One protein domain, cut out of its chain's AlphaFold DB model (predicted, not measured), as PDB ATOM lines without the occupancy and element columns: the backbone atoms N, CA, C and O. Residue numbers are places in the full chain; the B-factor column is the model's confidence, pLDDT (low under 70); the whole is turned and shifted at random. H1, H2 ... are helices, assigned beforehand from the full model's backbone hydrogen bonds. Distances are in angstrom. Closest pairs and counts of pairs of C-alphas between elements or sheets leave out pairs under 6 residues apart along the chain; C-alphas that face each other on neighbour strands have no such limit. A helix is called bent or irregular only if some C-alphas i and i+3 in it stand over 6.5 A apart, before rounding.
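Overview. This is residues 33 to 54 and 72 to 221 of the 883 residues of an uncharacterized protein of Candidatus Fukatsuia symbiotica (UniProt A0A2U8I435). The longest helix, H2, belongs to a larger lobe of five helices, H1 to H5, which pack crosswise rather than side by side; H6 and the short H7 form a smaller lobe at the other end. H8 lies near the middle of the whole and bridges the two lobes, packing on H5 and on the end of H6. The printed part has 172 residues with eight named helices, H1 to H8 in chain order, and no named strand; its class is all helix. It is compact, with a radius of gyration of the C-alphas of 16.3 A, and rounded, spanning 45 by 38 by 33 A.

Along the chain. H2, residues 74 to 91, runs 25.9 A from C-alpha 74 at (24.419, 53.116, 13.742) to C-alpha 91 at (22.140, 28.092, 20.025). H1 is residues 37 to 49, 17.6 A long. H3 is residues 105 to 119, 21.1 A, H4 residues 121 to 131, 15.3 A, and H5 residues 140 to 148. H6 is residues 161 to 172, 16.0 A, and H7 residues 187 to 192. H7 is irregular: C-alphas 188 and 191 are 8.3 A apart. H8, residues 204 to 212, ends with C-alpha 212 at (21.973, 32.933, 1.249).

Arrangement. H2 touches H1 at a steep tilt of 41 degrees, the same way; the closest C-alphas, of Ile 45 and Val 82, are 6.5 A apart. With residues 90 to 91 alone H2 touches H3, about perpendicular at 74 degrees, closest at the C-alphas of Leu 90 and Leu 117, 6.9 A. H4 touches H1, closest at the C-alphas of Ala 43 and Val 130, 5.6 A. H3 and H4 only just touch, with 3 pairs of C-alphas within 8 A, and only at the corner. H5 touches H4, closest at the C-alphas of Val 127 and Val 143, 6.5 A, and H3 at Tyr 118 and Val 143, 6.1 A. H8 touches H5 at 45 degrees, a steep tilt, opposite ways; the closest C-alphas, of Gly 148 and Lys 211, are 4.6 A apart. H8 and H2 are near each other. H6, with residues 171 to 172 alone, touches H8 at 88 degrees, about perpendicular, closest at the C-alphas of Leu 171 and Arg 212, 6.0 A. H7 touches H6, closest at the C-alphas of Ala 163 and Glu 191, 5.3 A. H2 and H6 are apart. Every O i to N i+4 pair is within hydrogen-bond range in H1, H2, H4, H5, H6 and H8; H3 has 10 of 11, and H7 has 0 of 2 but 2 of 3 O i to N i+3 pairs.

Size, cuts and confidence. The two C-alphas farthest apart, of Ser 54 and Ser 162, are 47.4 A apart. Residues 55 to 71 are not printed, and C-alphas 54 and 72 are 26.9 A apart across this cut. The links H2 to H3, H5 to H6, H6 to H7 and H7 to H8 are long. Mean pLDDT of the printed part is 78.9; it is under 70 at residues 49 to 54, 72, 97 to 106, 157 and 174 to 183.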
ATOM      1  N   THR A  33       6.474  42.011   4.033       76.19
ATOM      2  CA  THR A  33       6.359  43.366   3.463       76.19
ATOM      3  C   THR A  33       5.621  44.372   4.358       76.19
ATOM      4  O   THR A  33       5.663  45.569   4.078       76.19
ATOM      5  N   ARG A  34       4.980  43.931   5.454       80.12
ATOM      6  CA  ARG A  34       4.277  44.809   6.416       80.12
ATOM      7  C   ARG A  34       5.205  45.557   7.368       80.12
ATOM      8  O   ARG A  34       4.797  46.574   7.920       80.12
ATOM      9  N   LEU A  35       6.418  45.050   7.582       82.44
ATOM     10  CA  LEU A  35       7.400  45.636   8.491       82.44
ATOM     11  C   LEU A  35       8.572  46.188   7.684       82.44
ATOM     12  O   LEU A  35       9.169  45.464   6.885       82.44
ATOM     13  N   THR A  36       8.955  47.442   7.924       85.44
ATOM     14  CA  THR A  36      10.267  47.953   7.493       85.44
ATOM     15  C   THR A  36      11.384  47.225   8.245       85.44
ATOM     16  O   THR A  36      11.134  46.634   9.295       85.44
ATOM     17  N   ASP A  37      12.625  47.258   7.749       80.31
ATOM     18  CA  ASP A  37      13.743  46.572   8.427       80.31
ATOM     19  C   ASP A  37      13.900  47.048   9.879       80.31
ATOM     20  O   ASP A  37      14.096  46.252  10.792       80.31
ATOM     21  N   ASP A  38      13.710  48.347  10.133       80.69
ATOM     22  CA  ASP A  38      13.780  48.898  11.486       80.69
ATOM     23  C   ASP A  38      12.649  48.415  12.401       80.69
ATOM     24  O   ASP A  38      12.888  48.213  13.598       80.69
ATOM     25  N   GLN A  39      11.444  48.225  11.851       85.19
ATOM     26  CA  GLN A  39      10.301  47.660  12.571       85.19
ATOM     27  C   GLN A  39      10.499  46.166  12.840       85.19
ATOM     28  O   GLN A  39      10.205  45.716  13.943       85.19
ATOM     29  N   LEU A  40      11.051  45.422  11.876       86.56
ATOM     30  CA  LEU A  40      11.384  44.006  12.023       86.56
ATOM     31  C   LEU A  40      12.408  43.805  13.144       86.56
ATOM     32  O   LEU A  40      12.159  43.050  14.079       86.56
ATOM     33  N   LEU A  41      13.522  44.543  13.110       85.44
ATOM     34  CA  LEU A  41      14.547  44.483  14.155       85.44
ATOM     35  C   LEU A  41      13.979  44.832  15.532       85.44
ATOM     36  O   LEU A  41      14.338  44.199  16.521       85.44
ATOM     37  N   GLN A  42      13.095  45.832  15.613       84.00
ATOM     38  CA  GLN A  42      12.475  46.209  16.882       84.00
ATOM     39  C   GLN A  42      11.500  45.141  17.389       84.00
ATOM     40  O   GLN A  42      11.470  44.875  18.586       84.00
ATOM     41  N   ALA A  43      10.736  44.508  16.500       85.50
ATOM     42  CA  ALA A  43       9.835  43.420  16.858       85.50
ATOM     43  C   ALA A  43      10.606  42.193  17.378       85.50
ATOM     44  O   ALA A  43      10.217  41.626  18.397       85.50
ATOM     45  N   VAL A  44      11.749  41.850  16.768       87.00
ATOM     46  CA  VAL A  44      12.645  40.795  17.279       87.00
ATOM     47  C   VAL A  44      13.191  41.144  18.668       87.00
ATOM     48  O   VAL A  44      13.211  40.286  19.547       87.00
ATOM     49  N   ILE A  45      13.603  42.399  18.892       85.38
ATOM     50  CA  ILE A  45      14.067  42.862  20.212       85.38
ATOM     51  C   ILE A  45      12.956  42.741  21.253       85.38
ATOM     52  O   ILE A  45      13.221  42.286  22.357       85.38
ATOM     53  N   ASN A  46      11.730  43.138  20.921       85.00
ATOM     54  CA  ASN A  46      10.616  43.093  21.865       85.00
ATOM     55  C   ASN A  46      10.241  41.650  22.237       85.00
ATOM     56  O   ASN A  46       9.898  41.392  23.386       85.00
ATOM     57  N   GLU A  47      10.324  40.719  21.285       86.75
ATOM     58  CA  GLU A  47      10.016  39.310  21.537       86.75
ATOM     59  C   GLU A  47      11.116  38.616  22.353       86.75
ATOM     60  O   GLU A  47      10.821  37.904  23.305       86.75
ATOM     61  N   LEU A  48      12.390  38.843  22.018       83.50
ATOM     62  CA  LEU A  48      13.519  38.187  22.692       83.50
ATOM     63  C   LEU A  48      13.995  38.921  23.958       83.50
ATOM     64  O   LEU A  48      14.703  38.339  24.777       83.50
ATOM     65  N   GLY A  49      13.646  40.200  24.111       62.66
ATOM     66  CA  GLY A  49      14.112  41.075  25.189       62.66
ATOM     67  C   GLY A  49      13.345  40.940  26.504       62.66
ATOM     68  O   GLY A  49      13.903  41.257  27.550       62.66
ATOM     69  N   ASN A  50      12.111  40.422  26.487       51.91
ATOM     70  CA  ASN A  50      11.284  40.301  27.696       51.91
ATOM     71  C   ASN A  50      11.739  39.197  28.668       51.91
ATOM     72  O   ASN A  50      11.371  39.248  29.838       51.91
ATOM     73  N   ASP A  51      12.562  38.242  28.221       45.66
ATOM     74  CA  ASP A  51      12.973  37.101  29.050       45.66
ATOM     75  C   ASP A  51      14.350  37.263  29.724       45.66
ATOM     76  O   ASP A  51      14.697  36.418  30.540       45.66
ATOM     77  N   ASN A  52      15.156  38.301  29.426       44.66
ATOM     78  CA  ASN A  52      16.569  38.312  29.864       44.66
ATOM     79  C   ASN A  52      17.279  39.689  29.932       44.66
ATOM     80  O   ASN A  52      18.490  39.787  29.697       44.66
ATOM     81  N   GLU A  53      16.585  40.774  30.292       39.41
ATOM     82  CA  GLU A  53      17.224  42.102  30.425       39.41
ATOM     83  C   GLU A  53      18.390  42.148  31.444       39.41
ATOM     84  O   GLU A  53      19.293  42.981  31.303       39.41
ATOM     85  N   SER A  54      18.442  41.240  32.431       40.47
ATOM     86  CA  SER A  54      19.448  41.286  33.506       40.47
ATOM     87  C   SER A  54      20.746  40.509  33.250       40.47
ATOM     88  O   SER A  54      21.771  40.892  33.812       40.47
ATOM     89  N   THR A  72      31.674  51.972  11.035       61.00
ATOM     90  CA  THR A  72      30.395  51.233  11.079       61.00
ATOM     91  C   THR A  72      29.195  52.133  11.423       61.00
ATOM     92  O   THR A  72      29.190  52.811  12.450       61.00
ATOM     93  N   SER A  73      28.138  52.122  10.603       70.12
ATOM     94  CA  SER A  73      26.936  52.949  10.818       70.12
ATOM     95  C   SER A  73      26.097  52.506  12.032       70.12
ATOM     96  O   SER A  73      26.070  51.329  12.403       70.12
ATOM     97  N   ALA A  74      25.336  53.430  12.635       70.81
ATOM     98  CA  ALA A  74      24.419  53.116  13.742       70.81
ATOM     99  C   ALA A  74      23.366  52.051  13.364       70.81
ATOM    100  O   ALA A  74      22.960  51.247  14.205       70.81
ATOM    101  N   LYS A  75      22.971  52.010  12.083       74.69
ATOM    102  CA  LYS A  75      22.054  51.009  11.521       74.69
ATOM    103  C   LYS A  75      22.676  49.607  11.523       74.69
ATOM    104  O   LYS A  75      22.024  48.659  11.956       74.69
ATOM    105  N   ALA A  76      23.947  49.477  11.135       76.81
ATOM    106  CA  ALA A  76      24.682  48.211  11.168       76.81
ATOM    107  C   ALA A  76      24.827  47.666  12.602       76.81
ATOM    108  O   ALA A  76      24.575  46.490  12.865       76.81
ATOM    109  N   LEU A  77      25.129  48.546  13.565       79.44
ATOM    110  CA  LEU A  77      25.276  48.165  14.973       79.44
ATOM    111  C   LEU A  77      23.983  47.566  15.564       79.44
ATOM    112  O   LEU A  77      24.045  46.665  16.403       79.44
ATOM    113  N   LYS A  78      22.812  48.052  15.123       80.75
ATOM    114  CA  LYS A  78      21.505  47.512  15.526       80.75
ATOM    115  C   LYS A  78      21.312  46.082  15.011       80.75
ATOM    116  O   LYS A  78      20.935  45.221  15.800       80.75
ATOM    117  N   HIS A  79      21.649  45.810  13.749       85.12
ATOM    118  CA  HIS A  79      21.575  44.459  13.176       85.12
ATOM    119  C   HIS A  79      22.465  43.476  13.942       85.12
ATOM    120  O   HIS A  79      21.999  42.416  14.346       85.12
ATOM    121  N   PHE A  80      23.714  43.847  14.242       87.69
ATOM    122  CA  PHE A  80      24.642  42.956  14.952       87.69
ATOM    123  C   PHE A  80      24.160  42.580  16.358       87.69
ATOM    124  O   PHE A  80      24.321  41.434  16.778       87.69
ATOM    125  N   LYS A  81      23.533  43.516  17.082       84.31
ATOM    126  CA  LYS A  81      22.923  43.230  18.390       84.31
ATOM    127  C   LYS A  81      21.751  42.260  18.269       84.31
ATOM    128  O   LYS A  81      21.695  41.292  19.020       84.31
ATOM    129  N   VAL A  82      20.846  42.504  17.320       86.44
ATOM    130  CA  VAL A  82      19.678  41.642  17.093       86.44
ATOM    131  C   VAL A  82      20.105  40.240  16.686       86.44
ATOM    132  O   VAL A  82      19.613  39.272  17.256       86.44
ATOM    133  N   VAL A  83      21.071  40.109  15.776       88.62
ATOM    134  CA  VAL A  83      21.553  38.790  15.364       88.62
ATOM    135  C   VAL A  83      22.202  38.040  16.522       88.62
ATOM    136  O   VAL A  83      21.912  36.864  16.691       88.62
ATOM    137  N   ARG A  84      22.994  38.687  17.388       88.44
ATOM    138  CA  ARG A  84      23.521  38.009  18.587       88.44
ATOM    139  C   ARG A  84      22.417  37.517  19.523       88.44
ATOM    140  O   ARG A  84      22.543  36.411  20.034       88.44
ATOM    141  N   LEU A  85      21.343  38.288  19.714       87.19
ATOM    142  CA  LEU A  85      20.184  37.856  20.507       87.19
ATOM    143  C   LEU A  85      19.492  36.641  19.883       87.19
ATOM    144  O   LEU A  85      19.209  35.669  20.576       87.19
ATOM    145  N   VAL A  86      19.263  36.680  18.569       89.12
ATOM    146  CA  VAL A  86      18.661  35.576  17.812       89.12
ATOM    147  C   VAL A  86      19.527  34.320  17.904       89.12
ATOM    148  O   VAL A  86      19.032  33.256  18.265       89.12
ATOM    149  N   LEU A  87      20.828  34.434  17.631       89.31
ATOM    150  CA  LEU A  87      21.755  33.308  17.699       89.31
ATOM    151  C   LEU A  87      21.863  32.760  19.127       89.31
ATOM    152  O   LEU A  87      21.841  31.547  19.299       89.31
ATOM    153  N   ALA A  88      21.907  33.619  20.148       87.06
ATOM    154  CA  ALA A  88      21.938  33.186  21.544       87.06
ATOM    155  C   ALA A  88      20.649  32.457  21.960       87.06
ATOM    156  O   ALA A  88      20.700  31.458  22.673       87.06
ATOM    157  N   HIS A  89      19.493  32.907  21.472       87.19
ATOM    158  CA  HIS A  89      18.212  32.242  21.706       87.19
ATOM    159  C   HIS A  89      18.148  30.843  21.059       87.19
ATOM    160  O   HIS A  89      17.629  29.887  21.650       87.19
ATOM    161  N   LEU A  90      18.687  30.708  19.845       87.81
ATOM    162  CA  LEU A  90      18.655  29.455  19.087       87.81
ATOM    163  C   LEU A  90      19.731  28.456  19.539       87.81
ATOM    164  O   LEU A  90      19.429  27.272  19.674       87.81
ATOM    165  N   PHE A  91      20.949  28.927  19.812       85.69
ATOM    166  CA  PHE A  91      22.140  28.092  20.025       85.69
ATOM    167  C   PHE A  91      22.736  28.162  21.437       85.69
ATOM    168  O   PHE A  91      23.612  27.362  21.763       85.69
ATOM    169  N   GLY A  92      22.289  29.084  22.293       82.94
ATOM    170  CA  GLY A  92      22.923  29.358  23.585       82.94
ATOM    171  C   GLY A  92      24.189  30.216  23.450       82.94
ATOM    172  O   GLY A  92      24.322  31.002  22.518       82.94
ATOM    173  N   ALA A  93      25.133  30.085  24.387       74.94
ATOM    174  CA  ALA A  93      26.330  30.936  24.431       74.94
ATOM    175  C   ALA A  93      27.296  30.730  23.242       74.94
ATOM    176  O   ALA A  93      28.052  31.636  22.889       74.94
ATOM    177  N   GLU A  94      27.279  29.558  22.598       79.06
ATOM    178  CA  GLU A  94      28.212  29.201  21.524       79.06
ATOM    179  C   GLU A  94      27.672  29.551  20.124       79.06
ATOM    180  O   GLU A  94      27.234  28.701  19.339       79.06
ATOM    181  N   ILE A  95      27.752  30.838  19.787       75.50
ATOM    182  CA  ILE A  95      27.276  31.378  18.504       75.50
ATOM    183  C   ILE A  95      28.302  31.290  17.362       75.50
ATOM    184  O   ILE A  95      28.035  31.768  16.268       75.50
ATOM    185  N   THR A  96      29.487  30.715  17.571       73.12
ATOM    186  CA  THR A  96      30.529  30.619  16.532       73.12
ATOM    187  C   THR A  96      30.210  29.536  15.497       73.12
ATOM    188  O   THR A  96      29.638  28.494  15.822       73.12
ATOM    189  N   PHE A  97      30.595  29.756  14.238       67.75
ATOM    190  CA  PHE A  97      30.586  28.701  13.221       67.75
ATOM    191  C   PHE A  97      31.881  27.884  13.303       67.75
ATOM    192  O   PHE A  97      32.962  28.481  13.348       67.75
ATOM    193  N   PRO A  98      31.818  26.542  13.288       61.69
ATOM    194  CA  PRO A  98      33.008  25.741  13.052       61.69
ATOM    195  C   PRO A  98      33.503  26.020  11.627       61.69
ATOM    196  O   PRO A  98      32.756  25.853  10.668       61.69
ATOM    197  N   ILE A  99      34.753  26.466  11.473       56.16
ATOM    198  CA  ILE A  99      35.377  26.547  10.146       56.16
ATOM    199  C   ILE A  99      35.570  25.106   9.678       56.16
ATOM    200  O   ILE A  99      36.295  24.339  10.318       56.16
ATOM    201  N   ALA A 100      34.885  24.732   8.601       50.38
ATOM    202  CA  ALA A 100      34.970  23.400   8.035       50.38
ATOM    203  C   ALA A 100      36.372  23.168   7.449       50.38
ATOM    204  O   ALA A 100      36.652  23.534   6.313       50.38
ATOM    205  N   ASP A 101      37.271  22.549   8.215       51.38
ATOM    206  CA  ASP A 101      38.337  21.760   7.594       51.38
ATOM    207  C   ASP A 101      37.698  20.556   6.886       51.38
ATOM    208  O   ASP A 101      36.620  20.096   7.275       51.38
ATOM    209  N   VAL A 102      38.410  20.016   5.892       48.25
ATOM    210  CA  VAL A 102      38.049  18.897   4.988       48.25
ATOM    211  C   VAL A 102      37.673  17.581   5.722       48.25
ATOM    212  O   VAL A 102      37.410  16.547   5.111       48.25
ATOM    213  N   VAL A 103      37.645  17.583   7.056       45.78
ATOM    214  CA  VAL A 103      37.345  16.438   7.918       45.78
ATOM    215  C   VAL A 103      35.843  16.371   8.221       45.78
ATOM    216  O   VAL A 103      35.283  17.270   8.839       45.78
ATOM    217  N   ALA A 104      35.215  15.240   7.878       49.34
ATOM    218  CA  ALA A 104      33.768  14.981   7.927       49.34
ATOM    219  C   ALA A 104      33.021  15.333   9.240       49.34
ATOM    220  O   ALA A 104      31.799  15.479   9.221       49.34
ATOM    221  N   GLY A 105      33.718  15.468  10.375       51.50
ATOM    222  CA  GLY A 105      33.117  15.806  11.673       51.50
ATOM    223  C   GLY A 105      32.683  17.272  11.821       51.50
ATOM    224  O   GLY A 105      31.741  17.548  12.559       51.50
ATOM    225  N   SER A 106      33.316  18.209  11.105       58.12
ATOM    226  CA  SER A 106      32.971  19.643  11.149       58.12
ATOM    227  C   SER A 106      31.623  19.934  10.467       58.12
ATOM    228  O   SER A 106      30.844  20.765  10.932       58.12
ATOM    229  N   HIS A 107      31.306  19.168   9.418       70.81
ATOM    230  CA  HIS A 107      30.105  19.309   8.595       70.81
ATOM    231  C   HIS A 107      28.812  18.974   9.347       70.81
ATOM    232  O   HIS A 107      27.810  19.661   9.189       70.81
ATOM    233  N   ALA A 108      28.829  17.957  10.215       74.38
ATOM    234  CA  ALA A 108      27.653  17.588  11.005       74.38
ATOM    235  C   ALA A 108      27.271  18.678  12.022       74.38
ATOM    236  O   ALA A 108      26.091  18.964  12.209       74.38
ATOM    237  N   GLY A 109      28.265  19.316  12.653       76.44
ATOM    238  CA  GLY A 109      28.031  20.437  13.567       76.44
ATOM    239  C   GLY A 109      27.472  21.666  12.847       76.44
ATOM    240  O   GLY A 109      26.541  22.299  13.344       76.44
ATOM    241  N   GLN A 110      28.001  21.973  11.659       79.00
ATOM    242  CA  GLN A 110      27.510  23.052  10.800       79.00
ATOM    243  C   GLN A 110      26.066  22.804  10.343       79.00
ATOM    244  O   GLN A 110      25.190  23.626  10.618       79.00
ATOM    245  N   GLU A 111      25.789  21.644   9.745       84.19
ATOM    246  CA  GLU A 111      24.452  21.256   9.283       84.19
ATOM    247  C   GLU A 111      23.421  21.291  10.426       84.19
ATOM    248  O   GLU A 111      22.322  21.813  10.251       84.19
ATOM    249  N   ALA A 112      23.783  20.821  11.626       84.00
ATOM    250  CA  ALA A 112      22.902  20.865  12.793       84.00
ATOM    251  C   ALA A 112      22.558  22.301  13.219       84.00
ATOM    252  O   ALA A 112      21.404  22.582  13.571       84.00
ATOM    253  N   LYS A 113      23.530  23.226  13.170       85.50
ATOM    254  CA  LYS A 113      23.254  24.635  13.465       85.50
ATOM    255  C   LYS A 113      22.334  25.250  12.402       85.50
ATOM    256  O   LYS A 113      21.389  25.948  12.753       85.50
ATOM    257  N   LEU A 114      22.523  24.925  11.126       86.44
ATOM    258  CA  LEU A 114      21.661  25.402  10.038       86.44
ATOM    259  C   LEU A 114      20.236  24.845  10.098       86.44
ATOM    260  O   LEU A 114      19.273  25.600   9.978       86.44
ATOM    261  N   LEU A 115      20.076  23.545  10.348       87.25
ATOM    262  CA  LEU A 115      18.765  22.929  10.566       87.25
ATOM    263  C   LEU A 115      18.070  23.533  11.787       87.25
ATOM    264  O   LEU A 115      16.862  23.754  11.780       87.25
ATOM    265  N   THR A 116      18.821  23.854  12.840       88.38
ATOM    266  CA  THR A 116      18.253  24.554  13.996       88.38
ATOM    267  C   THR A 116      17.812  25.967  13.617       88.38
ATOM    268  O   THR A 116      16.717  26.378  13.999       88.38
ATOM    269  N   LEU A 117      18.613  26.686  12.827       88.62
ATOM    270  CA  LEU A 117      18.281  28.022  12.344       88.62
ATOM    271  C   LEU A 117      16.993  28.024  11.519       88.62
ATOM    272  O   LEU A 117      16.078  28.766  11.854       88.62
ATOM    273  N   TYR A 118      16.888  27.194  10.483       88.44
ATOM    274  CA  TYR A 118      15.783  27.283   9.523       88.44
ATOM    275  C   TYR A 118      14.602  26.358   9.833       88.44
ATOM    276  O   TYR A 118      13.467  26.658   9.465       88.44
ATOM    277  N   CYS A 119      14.823  25.250  10.544       87.38
ATOM    278  CA  CYS A 119      13.815  24.198  10.687       87.38
ATOM    279  C   CYS A 119      13.315  23.990  12.126       87.38
ATOM    280  O   CYS A 119      12.283  23.334  12.303       87.38
ATOM    281  N   SER A 120      13.990  24.527  13.154       89.50
ATOM    282  CA  SER A 120      13.609  24.264  14.551       89.50
ATOM    283  C   SER A 120      12.263  24.875  14.945       89.50
ATOM    284  O   SER A 120      11.837  25.918  14.446       89.50
ATOM    285  N   THR A 121      11.614  24.257  15.935       88.81
ATOM    286  CA  THR A 121      10.397  24.799  16.555       88.81
ATOM    287  C   THR A 121      10.637  26.182  17.162       88.81
ATOM    288  O   THR A 121       9.755  27.034  17.077       88.81
ATOM    289  N   ARG A 122      11.831  26.439  17.723       89.31
ATOM    290  CA  ARG A 122      12.193  27.758  18.273       89.31
ATOM    291  C   ARG A 122      12.205  28.825  17.184       89.31
ATOM    292  O   ARG A 122      11.568  29.858  17.355       89.31
ATOM    293  N   SER A 123      12.836  28.543  16.046       90.81
ATOM    294  CA  SER A 123      12.853  29.457  14.903       90.81
ATOM    295  C   SER A 123      11.454  29.726  14.366       90.81
ATOM    296  O   SER A 123      11.084  30.881  14.182       90.81
ATOM    297  N   LYS A 124      10.637  28.680  14.187       90.94
ATOM    298  CA  LYS A 124       9.253  28.840  13.718       90.94
ATOM    299  C   LYS A 124       8.415  29.686  14.679       90.94
ATOM    300  O   LYS A 124       7.711  30.576  14.225       90.94
ATOM    301  N   THR A 125       8.560  29.467  15.988       91.00
ATOM    302  CA  THR A 125       7.862  30.244  17.030       91.00
ATOM    303  C   THR A 125       8.308  31.708  17.034       91.00
ATOM    304  O   THR A 125       7.483  32.607  17.179       91.00
ATOM    305  N   LEU A 126       9.606  31.972  16.852       91.56
ATOM    306  CA  LEU A 126      10.123  33.336  16.747       91.56
ATOM    307  C   LEU A 126       9.514  34.062  15.540       91.56
ATOM    308  O   LEU A 126       9.024  35.180  15.679       91.56
ATOM    309  N   VAL A 127       9.501  33.416  14.371       91.62
ATOM    310  CA  VAL A 127       8.922  33.981  13.142       91.62
ATOM    311  C   VAL A 127       7.418  34.212  13.294       91.62
ATOM    312  O   VAL A 127       6.933  35.287  12.943       91.62
ATOM    313  N   GLU A 128       6.697  33.245  13.867       92.50
ATOM    314  CA  GLU A 128       5.262  33.327  14.166       92.50
ATOM    315  C   GLU A 128       4.932  34.600  14.954       92.50
ATOM    316  O   GLU A 128       4.127  35.427  14.517       92.50
ATOM    317  N   LYS A 129       5.615  34.790  16.087       89.69
ATOM    318  CA  LYS A 129       5.356  35.892  17.014       89.69
ATOM    319  C   LYS A 129       5.809  37.247  16.479       89.69
ATOM    320  O   LYS A 129       5.085  38.227  16.627       89.69
ATOM    321  N   VAL A 130       6.971  37.310  15.825       89.25
ATOM    322  CA  VAL A 130       7.514  38.568  15.286       89.25
ATOM    323  C   VAL A 130       6.690  39.074  14.101       89.25
ATOM    324  O   VAL A 130       6.466  40.279  13.983       89.25
ATOM    325  N   LEU A 131       6.228  38.175  13.227       88.88
ATOM    326  CA  LEU A 131       5.423  38.544  12.058       88.88
ATOM    327  C   LEU A 131       3.913  38.569  12.341       88.88
ATOM    328  O   LEU A 131       3.150  39.047  11.498       88.88
ATOM    329  N   GLY A 132       3.474  38.068  13.501       85.25
ATOM    330  CA  GLY A 132       2.060  37.960  13.865       85.25
ATOM    331  C   GLY A 132       1.272  37.058  12.912       85.25
ATOM    332  O   GLY A 132       0.115  37.351  12.606       85.25
ATOM    333  N   CYS A 133       1.912  36.009  12.390       86.31
ATOM    334  CA  CYS A 133       1.296  35.051  11.472       86.31
ATOM    335  C   CYS A 133       0.906  33.765  12.220       86.31
ATOM    336  O   CYS A 133       1.545  33.441  13.214       86.31
ATOM    337  N   PRO A 134      -0.136  33.031  11.797       84.56
ATOM    338  CA  PRO A 134      -0.498  31.748  12.403       84.56
ATOM    339  C   PRO A 134       0.602  30.683  12.241       84.56
ATOM    340  O   PRO A 134       1.213  30.589  11.177       84.56
ATOM    341  N   ALA A 135       0.799  29.808  13.238       83.12
ATOM    342  CA  ALA A 135       1.813  28.740  13.203       83.12
ATOM    343  C   ALA A 135       1.781  27.852  11.937       83.12
ATOM    344  O   ALA A 135       2.821  27.407  11.455       83.12
ATOM    345  N   ASN A 136       0.596  27.591  11.376       83.62
ATOM    346  CA  ASN A 136       0.416  26.796  10.156       83.62
ATOM    347  C   ASN A 136       0.786  27.546   8.860       83.62
ATOM    348  O   ASN A 136       0.900  26.915   7.813       83.62
ATOM    349  N   GLU A 137       0.976  28.867   8.918       84.56
ATOM    350  CA  GLU A 137       1.406  29.704   7.790       84.56
ATOM    351  C   GLU A 137       2.924  29.959   7.777       84.56
ATOM    352  O   GLU A 137       3.454  30.466   6.782       84.56
ATOM    353  N   VAL A 138       3.639  29.550   8.837       86.62
ATOM    354  CA  VAL A 138       5.105  29.608   8.933       86.62
ATOM    355  C   VAL A 138       5.733  28.504   8.082       86.62
ATOM    356  O   VAL A 138       6.109  27.429   8.558       86.62
ATOM    357  N   THR A 139       5.828  28.767   6.779       86.19
ATOM    358  CA  THR A 139       6.515  27.889   5.829       86.19
ATOM    359  C   THR A 139       8.029  28.032   5.958       86.19
ATOM    360  O   THR A 139       8.510  29.084   6.387       86.19
ATOM    361  N   PRO A 140       8.819  27.027   5.547       84.50
ATOM    362  CA  PRO A 140      10.265  27.173   5.587       84.50
ATOM    363  C   PRO A 140      10.771  28.329   4.729       84.50
ATOM    364  O   PRO A 140      11.613  29.090   5.187       84.50
ATOM    365  N   ALA A 141      10.171  28.561   3.558       84.00
ATOM    366  CA  ALA A 141      10.450  29.741   2.739       84.00
ATOM    367  C   ALA A 141      10.290  31.054   3.531       84.00
ATOM    368  O   ALA A 141      11.148  31.930   3.461       84.00
ATOM    369  N   LEU A 142       9.225  31.187   4.335       87.62
ATOM    370  CA  LEU A 142       9.012  32.371   5.173       87.62
ATOM    371  C   LEU A 142      10.114  32.528   6.233       87.62
ATOM    372  O   LEU A 142      10.559  33.646   6.482       87.62
ATOM    373  N   VAL A 143      10.571  31.423   6.828       89.56
ATOM    374  CA  VAL A 143      11.668  31.411   7.809       89.56
ATOM    375  C   VAL A 143      12.998  31.809   7.157       89.56
ATOM    376  O   VAL A 143      13.714  32.662   7.678       89.56
ATOM    377  N   HIS A 144      13.297  31.241   5.991       88.94
ATOM    378  CA  HIS A 144      14.459  31.551   5.155       88.94
ATOM    379  C   HIS A 144      14.525  33.049   4.813       88.94
ATOM    380  O   HIS A 144      15.493  33.728   5.165       88.94
ATOM    381  N   HIS A 145      13.434  33.617   4.287       88.00
ATOM    382  CA  HIS A 145      13.344  35.050   3.991       88.00
ATOM    383  C   HIS A 145      13.351  35.947   5.238       88.00
ATOM    384  O   HIS A 145      13.886  37.058   5.191       88.00
ATOM    385  N   PHE A 146      12.775  35.497   6.359       91.50
ATOM    386  CA  PHE A 146      12.836  36.223   7.628       91.50
ATOM    387  C   PHE A 146      14.285  36.418   8.083       91.50
ATOM    388  O   PHE A 146      14.679  37.546   8.382       91.50
ATOM    389  N   PHE A 147      15.087  35.349   8.089       91.12
ATOM    390  CA  PHE A 147      16.504  35.445   8.443       91.12
ATOM    391  C   PHE A 147      17.310  36.206   7.388       91.12
ATOM    392  O   PHE A 147      18.176  36.989   7.767       91.12
ATOM    393  N   GLY A 148      16.970  36.082   6.100       87.94
ATOM    394  CA  GLY A 148      17.551  36.891   5.022       87.94
ATOM    395  C   GLY A 148      17.510  38.392   5.293       87.94
ATOM    396  O   GLY A 148      18.529  39.071   5.198       87.94
ATOM    397  N   ARG A 149      16.376  38.898   5.791       88.31
ATOM    398  CA  ARG A 149      16.229  40.313   6.173       88.31
ATOM    399  C   ARG A 149      17.030  40.736   7.404       88.31
ATOM    400  O   ARG A 149      17.173  41.931   7.649       88.31
ATOM    401  N   LEU A 150      17.533  39.788   8.194       88.12
ATOM    402  CA  LEU A 150      18.423  40.073   9.320       88.12
ATOM    403  C   LEU A 150      19.897  40.166   8.892       88.12
ATOM    404  O   LEU A 150      20.723  40.626   9.684       88.12
ATOM    405  N   ALA A 151      20.236  39.765   7.661       86.94
ATOM    406  CA  ALA A 151      21.585  39.872   7.124       86.94
ATOM    407  C   ALA A 151      21.944  41.332   6.810       86.94
ATOM    408  O   ALA A 151      21.366  41.959   5.924       86.94
ATOM    409  N   TRP A 152      22.948  41.870   7.502       85.81
ATOM    410  CA  TRP A 152      23.525  43.174   7.178       85.81
ATOM    411  C   TRP A 152      24.792  43.007   6.333       85.81
ATOM    412  O   TRP A 152      25.883  42.796   6.870       85.81
ATOM    413  N   ILE A 153      24.639  43.128   5.012       82.56
ATOM    414  CA  ILE A 153      25.730  43.196   4.031       82.56
ATOM    415  C   ILE A 153      25.601  44.528   3.282       82.56
ATOM    416  O   ILE A 153      24.533  44.847   2.766       82.56
ATOM    417  N   ASP A 154      26.663  45.337   3.266       77.06
ATOM    418  CA  ASP A 154      26.625  46.682   2.676       77.06
ATOM    419  C   ASP A 154      26.838  46.651   1.157       77.06
ATOM    420  O   ASP A 154      27.884  47.039   0.635       77.06
ATOM    421  N   GLU A 155      25.812  46.185   0.443       76.12
ATOM    422  CA  GLU A 155      25.781  46.113  -1.024       76.12
ATOM    423  C   GLU A 155      25.928  47.497  -1.683       76.12
ATOM    424  O   GLU A 155      26.349  47.594  -2.833       76.12
ATOM    425  N   SER A 156      25.642  48.586  -0.953       71.19
ATOM    426  CA  SER A 156      25.715  49.957  -1.481       71.19
ATOM    427  C   SER A 156      27.133  50.406  -1.843       71.19
ATOM    428  O   SER A 156      27.315  51.327  -2.640       71.19
ATOM    429  N   THR A 157      28.140  49.722  -1.296       68.00
ATOM    430  CA  THR A 157      29.552  49.932  -1.623       68.00
ATOM    431  C   THR A 157      29.963  49.343  -2.978       68.00
ATOM    432  O   THR A 157      31.021  49.700  -3.494       68.00
ATOM    433  N   LEU A 158      29.126  48.493  -3.587       74.19
ATOM    434  CA  LEU A 158      29.396  47.798  -4.847       74.19
ATOM    435  C   LEU A 158      28.612  48.456  -5.996       74.19
ATOM    436  O   LEU A 158      27.450  48.148  -6.252       74.19
ATOM    437  N   THR A 159      29.251  49.390  -6.700       72.44
ATOM    438  CA  THR A 159      28.605  50.187  -7.764       72.44
ATOM    439  C   THR A 159      28.867  49.672  -9.185       72.44
ATOM    440  O   THR A 159      28.198  50.109 -10.120       72.44
ATOM    441  N   GLY A 160      29.820  48.750  -9.365       80.62
ATOM    442  CA  GLY A 160      30.171  48.159 -10.661       80.62
ATOM    443  C   GLY A 160      29.385  46.884 -10.983       80.62
ATOM    444  O   GLY A 160      29.113  46.075 -10.101       80.62
ATOM    445  N   THR A 161      29.069  46.662 -12.263       82.06
ATOM    446  CA  THR A 161      28.416  45.427 -12.746       82.06
ATOM    447  C   THR A 161      29.270  44.178 -12.518       82.06
ATOM    448  O   THR A 161      28.729  43.118 -12.215       82.06
ATOM    449  N   SER A 162      30.600  44.302 -12.599       81.44
ATOM    450  CA  SER A 162      31.552  43.232 -12.262       81.44
ATOM    451  C   SER A 162      31.481  42.868 -10.774       81.44
ATOM    452  O   SER A 162      31.230  41.713 -10.442       81.44
ATOM    453  N   ALA A 163      31.575  43.850  -9.873       80.56
ATOM    454  CA  ALA A 163      31.386  43.663  -8.434       80.56
ATOM    455  C   ALA A 163      30.035  43.019  -8.065       80.56
ATOM    456  O   ALA A 163      29.984  42.147  -7.201       80.56
ATOM    457  N   GLN A 164      28.944  43.402  -8.738       82.25
ATOM    458  CA  GLN A 164      27.628  42.777  -8.546       82.25
ATOM    459  C   GLN A 164      27.613  41.317  -9.014       82.25
ATOM    460  O   GLN A 164      27.123  40.456  -8.290       82.25
ATOM    461  N   ALA A 165      28.212  41.010 -10.167       82.50
ATOM    462  CA  ALA A 165      28.356  39.634 -10.640       82.50
ATOM    463  C   ALA A 165      29.259  38.790  -9.719       82.50
ATOM    464  O   ALA A 165      28.961  37.622  -9.470       82.50
ATOM    465  N   GLN A 166      30.329  39.373  -9.163       84.88
ATOM    466  CA  GLN A 166      31.177  38.720  -8.160       84.88
ATOM    467  C   GLN A 166      30.400  38.436  -6.872       84.88
ATOM    468  O   GLN A 166      30.537  37.348  -6.321       84.88
ATOM    469  N   LEU A 167      29.573  39.379  -6.403       84.00
ATOM    470  CA  LEU A 167      28.734  39.196  -5.216       84.00
ATOM    471  C   LEU A 167      27.693  38.096  -5.442       84.00
ATOM    472  O   LEU A 167      27.540  37.221  -4.594       84.00
ATOM    473  N   GLU A 168      27.017  38.117  -6.590       83.38
ATOM    474  CA  GLU A 168      26.049  37.091  -6.986       83.38
ATOM    475  C   GLU A 168      26.725  35.707  -7.028       83.38
ATOM    476  O   GLU A 168      26.225  34.753  -6.432       83.38
ATOM    477  N   LYS A 169      27.918  35.613  -7.639       81.69
ATOM    478  CA  LYS A 169      28.748  34.395  -7.679       81.69
ATOM    479  C   LYS A 169      29.213  33.957  -6.283       81.69
ATOM    480  O   LYS A 169      29.294  32.761  -6.035       81.69
ATOM    481  N   TYR A 170      29.515  34.887  -5.379       81.25
ATOM    482  CA  TYR A 170      29.968  34.585  -4.017       81.25
ATOM    483  C   TYR A 170      28.830  34.102  -3.106       81.25
ATOM    484  O   TYR A 170      29.014  33.167  -2.333       81.25
ATOM    485  N   LEU A 171      27.652  34.728  -3.186       80.25
ATOM    486  CA  LEU A 171      26.507  34.390  -2.338       80.25
ATOM    487  C   LEU A 171      25.729  33.185  -2.867       80.25
ATOM    488  O   LEU A 171      25.312  32.335  -2.085       80.25
ATOM    489  N   PHE A 172      25.522  33.097  -4.179       80.19
ATOM    490  CA  PHE A 172      24.621  32.106  -4.774       80.19
ATOM    491  C   PHE A 172      25.320  31.128  -5.719       80.19
ATOM    492  O   PHE A 172      24.674  30.254  -6.291       80.19
ATOM    493  N   GLY A 173      26.636  31.260  -5.884       72.19
ATOM    494  CA  GLY A 173      27.437  30.284  -6.606       72.19
ATOM    495  C   GLY A 173      27.739  29.035  -5.782       72.19
ATOM    496  O   GLY A 173      27.390  28.905  -4.609       72.19
ATOM    497  N   ILE A 174      28.424  28.110  -6.450       63.53
ATOM    498  CA  ILE A 174      28.745  26.767  -5.950       63.53
ATOM    499  C   ILE A 174      29.932  26.794  -4.967       63.53
ATOM    500  O   ILE A 174      30.105  25.892  -4.155       63.53
ATOM    501  N   ASN A 175      30.746  27.852  -4.997       64.31
ATOM    502  CA  ASN A 175      31.965  27.922  -4.202       64.31
ATOM    503  C   ASN A 175      31.672  28.216  -2.712       64.31
ATOM    504  O   ASN A 175      30.992  29.200  -2.411       64.31
ATOM    505  N   PRO A 176      32.216  27.425  -1.771       62.06
ATOM    506  CA  PRO A 176      31.920  27.566  -0.348       62.06
ATOM    507  C   PRO A 176      32.525  28.837   0.266       62.06
ATOM    508  O   PRO A 176      33.739  28.990   0.324       62.06
ATOM    509  N   PHE A 177      31.705  29.732   0.829       65.06
ATOM    510  CA  PHE A 177      32.178  31.008   1.400       65.06
ATOM    511  C   PHE A 177      33.075  30.874   2.648       65.06
ATOM    512  O   PHE A 177      33.644  31.864   3.112       65.06
ATOM    513  N   TRP A 178      33.171  29.671   3.216       62.41
ATOM    514  CA  TRP A 178      34.052  29.314   4.335       62.41
ATOM    515  C   TRP A 178      35.388  28.702   3.890       62.41
ATOM    516  O   TRP A 178      36.197  28.351   4.752       62.41
ATOM    517  N   ASP A 179      35.634  28.561   2.584       63.44
ATOM    518  CA  ASP A 179      36.935  28.139   2.073       63.44
ATOM    519  C   ASP A 179      38.011  29.180   2.415       63.44
ATOM    520  O   ASP A 179      37.865  30.374   2.143       63.44
ATOM    521  N   LYS A 180      39.116  28.722   3.012       61.50
ATOM    522  CA  LYS A 180      40.264  29.569   3.368       61.50
ATOM    523  C   LYS A 180      40.969  30.128   2.125       61.50
ATOM    524  O   LYS A 180      41.661  31.143   2.236       61.50
ATOM    525  N   GLU A 181      40.810  29.478   0.972       60.31
ATOM    526  CA  GLU A 181      41.353  29.926  -0.314       60.31
ATOM    527  C   GLU A 181      40.506  31.039  -0.952       60.31
ATOM    528  O   GLU A 181      41.023  31.833  -1.742       60.31
ATOM    529  N   ILE A 182      39.235  31.179  -0.558       66.69
ATOM    530  CA  ILE A 182      38.359  32.251  -1.037       66.69
ATOM    531  C   ILE A 182      38.555  33.495  -0.171       66.69
ATOM    532  O   ILE A 182      37.957  33.675   0.890       66.69
ATOM    533  N   GLN A 183      39.409  34.395  -0.655       69.50
ATOM    534  CA  GLN A 183      39.689  35.671  -0.004       69.50
ATOM    535  C   GLN A 183      38.969  36.818  -0.715       69.50
ATOM    536  O   GLN A 183      39.292  37.172  -1.849       69.50
ATOM    537  N   LEU A 184      38.013  37.439  -0.019       76.19
ATOM    538  CA  LEU A 184      37.380  38.675  -0.481       76.19
ATOM    539  C   LEU A 184      38.443  39.766  -0.671       76.19
ATOM    540  O   LEU A 184      39.194  40.071   0.256       76.19
ATOM    541  N   GLY A 185      38.491  40.365  -1.861       74.62
ATOM    542  CA  GLY A 185      39.516  41.342  -2.233       74.62
ATOM    543  C   GLY A 185      40.748  40.754  -2.930       74.62
ATOM    544  O   GLY A 185      41.689  41.500  -3.192       74.62
ATOM    545  N   ALA A 186      40.749  39.460  -3.276       75.81
ATOM    546  CA  ALA A 186      41.798  38.821  -4.072       75.81
ATOM    547  C   ALA A 186      41.223  37.889  -5.162       75.81
ATOM    548  O   ALA A 186      40.086  37.429  -5.072       75.81
ATOM    549  N   GLY A 187      42.021  37.616  -6.205       80.56
ATOM    550  CA  GLY A 187      41.660  36.699  -7.298       80.56
ATOM    551  C   GLY A 187      40.326  37.037  -7.979       80.56
ATOM    552  O   GLY A 187      40.056  38.202  -8.288       80.56
ATOM    553  N   ASP A 188      39.487  36.011  -8.160       74.31
ATOM    554  CA  ASP A 188      38.131  36.078  -8.735       74.31
ATOM    555  C   ASP A 188      37.153  36.985  -7.960       74.31
ATOM    556  O   ASP A 188      36.101  37.335  -8.493       74.31
ATOM    557  N   TYR A 189      37.484  37.370  -6.721       81.25
ATOM    558  CA  TYR A 189      36.651  38.200  -5.839       81.25
ATOM    559  C   TYR A 189      37.351  39.511  -5.448       81.25
ATOM    560  O   TYR A 189      37.113  40.068  -4.371       81.25
ATOM    561  N   SER A 190      38.256  39.993  -6.304       79.00
ATOM    562  CA  SER A 190      39.069  41.192  -6.067       79.00
ATOM    563  C   SER A 190      38.258  42.474  -5.846       79.00
ATOM    564  O   SER A 190      38.695  43.334  -5.083       79.00
ATOM    565  N   GLU A 191      37.056  42.588  -6.421       78.62
ATOM    566  CA  GLU A 191      36.191  43.768  -6.255       78.62
ATOM    567  C   GLU A 191      35.307  43.697  -5.002       78.62
ATOM    568  O   GLU A 191      34.735  44.704  -4.598       78.62
ATOM    569  N   LEU A 192      35.238  42.541  -4.331       81.62
ATOM    570  CA  LEU A 192      34.520  42.384  -3.057       81.62
ATOM    571  C   LEU A 192      35.371  42.769  -1.833       81.62
ATOM    572  O   LEU A 192      34.954  42.581  -0.684       81.62
ATOM    573  N   GLY A 193      36.575  43.304  -2.060       71.44
ATOM    574  CA  GLY A 193      37.463  43.795  -1.012       71.44
ATOM    575  C   GLY A 193      36.798  44.912  -0.210       71.44
ATOM    576  O   GLY A 193      36.629  46.022  -0.698       71.44
ATOM    577  N   GLY A 194      36.418  44.622   1.037       74.31
ATOM    578  CA  GLY A 194      35.723  45.576   1.907       74.31
ATOM    579  C   GLY A 194      34.309  45.169   2.328       74.31
ATOM    580  O   GLY A 194      33.818  45.687   3.329       74.31
ATOM    581  N   LEU A 195      33.690  44.202   1.637       80.56
ATOM    582  CA  LEU A 195      32.283  43.810   1.818       80.56
ATOM    583  C   LEU A 195      31.915  43.461   3.271       80.56
ATOM    584  O   LEU A 195      30.875  43.866   3.785       80.56
ATOM    585  N   LEU A 196      32.793  42.722   3.956       79.31
ATOM    586  CA  LEU A 196      32.594  42.274   5.340       79.31
ATOM    587  C   LEU A 196      33.410  43.074   6.361       79.31
ATOM    588  O   LEU A 196      33.385  42.763   7.554       79.31
ATOM    589  N   THR A 197      34.133  44.109   5.928       79.00
ATOM    590  CA  THR A 197      34.910  44.985   6.815       79.00
ATOM    591  C   THR A 197      34.076  45.590   7.949       79.00
ATOM    592  O   THR A 197      34.551  45.546   9.087       79.00
ATOM    593  N   PRO A 198      32.842  46.094   7.723       78.38
ATOM    594  CA  PRO A 198      32.034  46.650   8.807       78.38
ATOM    595  C   PRO A 198      31.387  45.582   9.705       78.38
ATOM    596  O   PRO A 198      30.815  45.941  10.735       78.38
ATOM    597  N   VAL A 199      31.464  44.294   9.340       81.81
ATOM    598  CA  VAL A 199      30.850  43.175  10.067       81.81
ATOM    599  C   VAL A 199      31.840  42.587  11.090       81.81
ATOM    600  O   VAL A 199      32.956  42.203  10.707       81.81
ATOM    601  N   PRO A 200      31.456  42.469  12.381       83.69
ATOM    602  CA  PRO A 200      32.254  41.805  13.411       83.69
ATOM    603  C   PRO A 200      32.652  40.385  13.008       83.69
ATOM    604  O   PRO A 200      31.838  39.644  12.460       83.69
ATOM    605  N   THR A 201      33.897  39.997  13.288       77.56
ATOM    606  CA  THR A 201      34.477  38.722  12.836       77.56
ATOM    607  C   THR A 201      33.676  37.497  13.271       77.56
ATOM    608  O   THR A 201      33.564  36.555  12.499       77.56
ATOM    609  N   ASP A 202      33.074  37.529  14.461       77.19
ATOM    610  CA  ASP A 202      32.221  36.468  15.009       77.19
ATOM    611  C   ASP A 202      30.880  36.297  14.271       77.19
ATOM    612  O   ASP A 202      30.277  35.231  14.338       77.19
ATOM    613  N   LEU A 203      30.419  37.324  13.547       83.44
ATOM    614  CA  LEU A 203      29.120  37.331  12.863       83.44
ATOM    615  C   LEU A 203      29.214  37.175  11.343       83.44
ATOM    616  O   LEU A 203      28.188  36.958  10.704       83.44
ATOM    617  N   ARG A 204      30.409  37.281  10.751       82.56
ATOM    618  CA  ARG A 204      30.593  37.281   9.286       82.56
ATOM    619  C   ARG A 204      29.946  36.074   8.604       82.56
ATOM    620  O   ARG A 204      29.159  36.268   7.686       82.56
ATOM    621  N   SER A 205      30.207  34.863   9.094       80.50
ATOM    622  CA  SER A 205      29.638  33.632   8.527       80.50
ATOM    623  C   SER A 205      28.111  33.586   8.629       80.50
ATOM    624  O   SER A 205      27.451  33.190   7.676       80.50
ATOM    625  N   TRP A 206      27.531  34.060   9.738       85.25
ATOM    626  CA  TRP A 206      26.074  34.129   9.901       85.25
ATOM    627  C   TRP A 206      25.425  35.173   8.999       85.25
ATOM    628  O   TRP A 206      24.352  34.910   8.471       85.25
ATOM    629  N   MET A 207      26.060  36.332   8.794       87.12
ATOM    630  CA  MET A 207      25.539  37.356   7.879       87.12
ATOM    631  C   MET A 207      25.463  36.828   6.451       87.12
ATOM    632  O   MET A 207      24.446  37.014   5.788       87.12
ATOM    633  N   ILE A 208      26.514  36.140   6.000       84.06
ATOM    634  CA  ILE A 208      26.517  35.489   4.692       84.06
ATOM    635  C   ILE A 208      25.428  34.417   4.659       84.06
ATOM    636  O   ILE A 208      24.586  34.452   3.770       84.06
ATOM    637  N   GLN A 209      25.372  33.527   5.652       85.00
ATOM    638  CA  GLN A 209      24.401  32.437   5.658       85.00
ATOM    639  C   GLN A 209      22.949  32.913   5.642       85.00
ATOM    640  O   GLN A 209      22.143  32.433   4.848       85.00
ATOM    641  N   PHE A 210      22.613  33.888   6.487       88.81
ATOM    642  CA  PHE A 210      21.299  34.519   6.489       88.81
ATOM    643  C   PHE A 210      20.963  35.052   5.100       88.81
ATOM    644  O   PHE A 210      19.887  34.751   4.589       88.81
ATOM    645  N   LYS A 211      21.908  35.756   4.462       87.38
ATOM    646  CA  LYS A 211      21.720  36.303   3.119       87.38
ATOM    647  C   LYS A 211      21.479  35.216   2.070       87.38
ATOM    648  O   LYS A 211      20.619  35.383   1.213       87.38
ATOM    649  N   ARG A 212      22.181  34.083   2.151       84.38
ATOM    650  CA  ARG A 212      21.973  32.933   1.249       84.38
ATOM    651  C   ARG A 212      20.564  32.351   1.378       84.38
ATOM    652  O   ARG A 212      19.941  32.055   0.360       84.38
ATOM    653  N   GLY A 213      20.022  32.323   2.599       82.12
ATOM    654  CA  GLY A 213      18.630  31.956   2.884       82.12
ATOM    655  C   GLY A 213      17.573  32.851   2.218       82.12
ATOM    656  O   GLY A 213      16.397  32.526   2.250       82.12
ATOM    657  N   GLU A 214      17.930  33.961   1.562       83.50
ATOM    658  CA  GLU A 214      16.968  34.695   0.726       83.50
ATOM    659  C   GLU A 214      16.560  33.922  -0.536       83.50
ATOM    660  O   GLU A 214      15.512  34.220  -1.108       83.50
ATOM    661  N   ARG A 215      17.387  32.982  -1.012       82.75
ATOM    662  CA  ARG A 215      17.155  32.268  -2.282       82.75
ATOM    663  C   ARG A 215      17.427  30.770  -2.215       82.75
ATOM    664  O   ARG A 215      16.883  30.034  -3.033       82.75
ATOM    665  N   LEU A 216      18.267  30.336  -1.278       84.44
ATOM    666  CA  LEU A 216      18.772  28.972  -1.216       84.44
ATOM    667  C   LEU A 216      18.254  28.247   0.026       84.44
ATOM    668  O   LEU A 216      18.395  28.728   1.147       84.44
ATOM    669  N   TYR A 217      17.712  27.053  -0.185       85.38
ATOM    670  CA  TYR A 217      17.432  26.088   0.867       85.38
ATOM    671  C   TYR A 217      18.704  25.336   1.238       85.38
ATOM    672  O   TYR A 217      19.538  25.018   0.388       85.38
ATOM    673  N   ILE A 218      18.817  24.970   2.511       83.88
ATOM    674  CA  ILE A 218      19.886  24.075   2.946       83.88
ATOM    675  C   ILE A 218      19.648  22.676   2.365       83.88
ATOM    676  O   ILE A 218      18.526  22.161   2.389       83.88
ATOM    677  N   ALA A 219      20.708  22.044   1.859       82.25
ATOM    678  CA  ALA A 219      20.608  20.767   1.154       82.25
ATOM    679  C   ALA A 219      19.924  19.670   1.991       82.25
ATOM    680  O   ALA A 219      19.118  18.915   1.460       82.25
ATOM    681  N   ALA A 220      20.177  19.610   3.303       83.38
ATOM    682  CA  ALA A 220      19.562  18.624   4.196       83.38
ATOM    683  C   ALA A 220      18.036  18.767   4.324       83.38
ATOM    684  O   ALA A 220      17.314  17.771   4.329       83.38
ATOM    685  N   GLU A 221      17.537  20.002   4.398       87.00
ATOM    686  CA  GLU A 221      16.104  20.287   4.464       87.00
ATOM    687  C   GLU A 221      15.421  19.954   3.138       87.00
ATOM    688  O   GLU A 221      14.410  19.250   3.106       87.00
TER     689      GLU A 221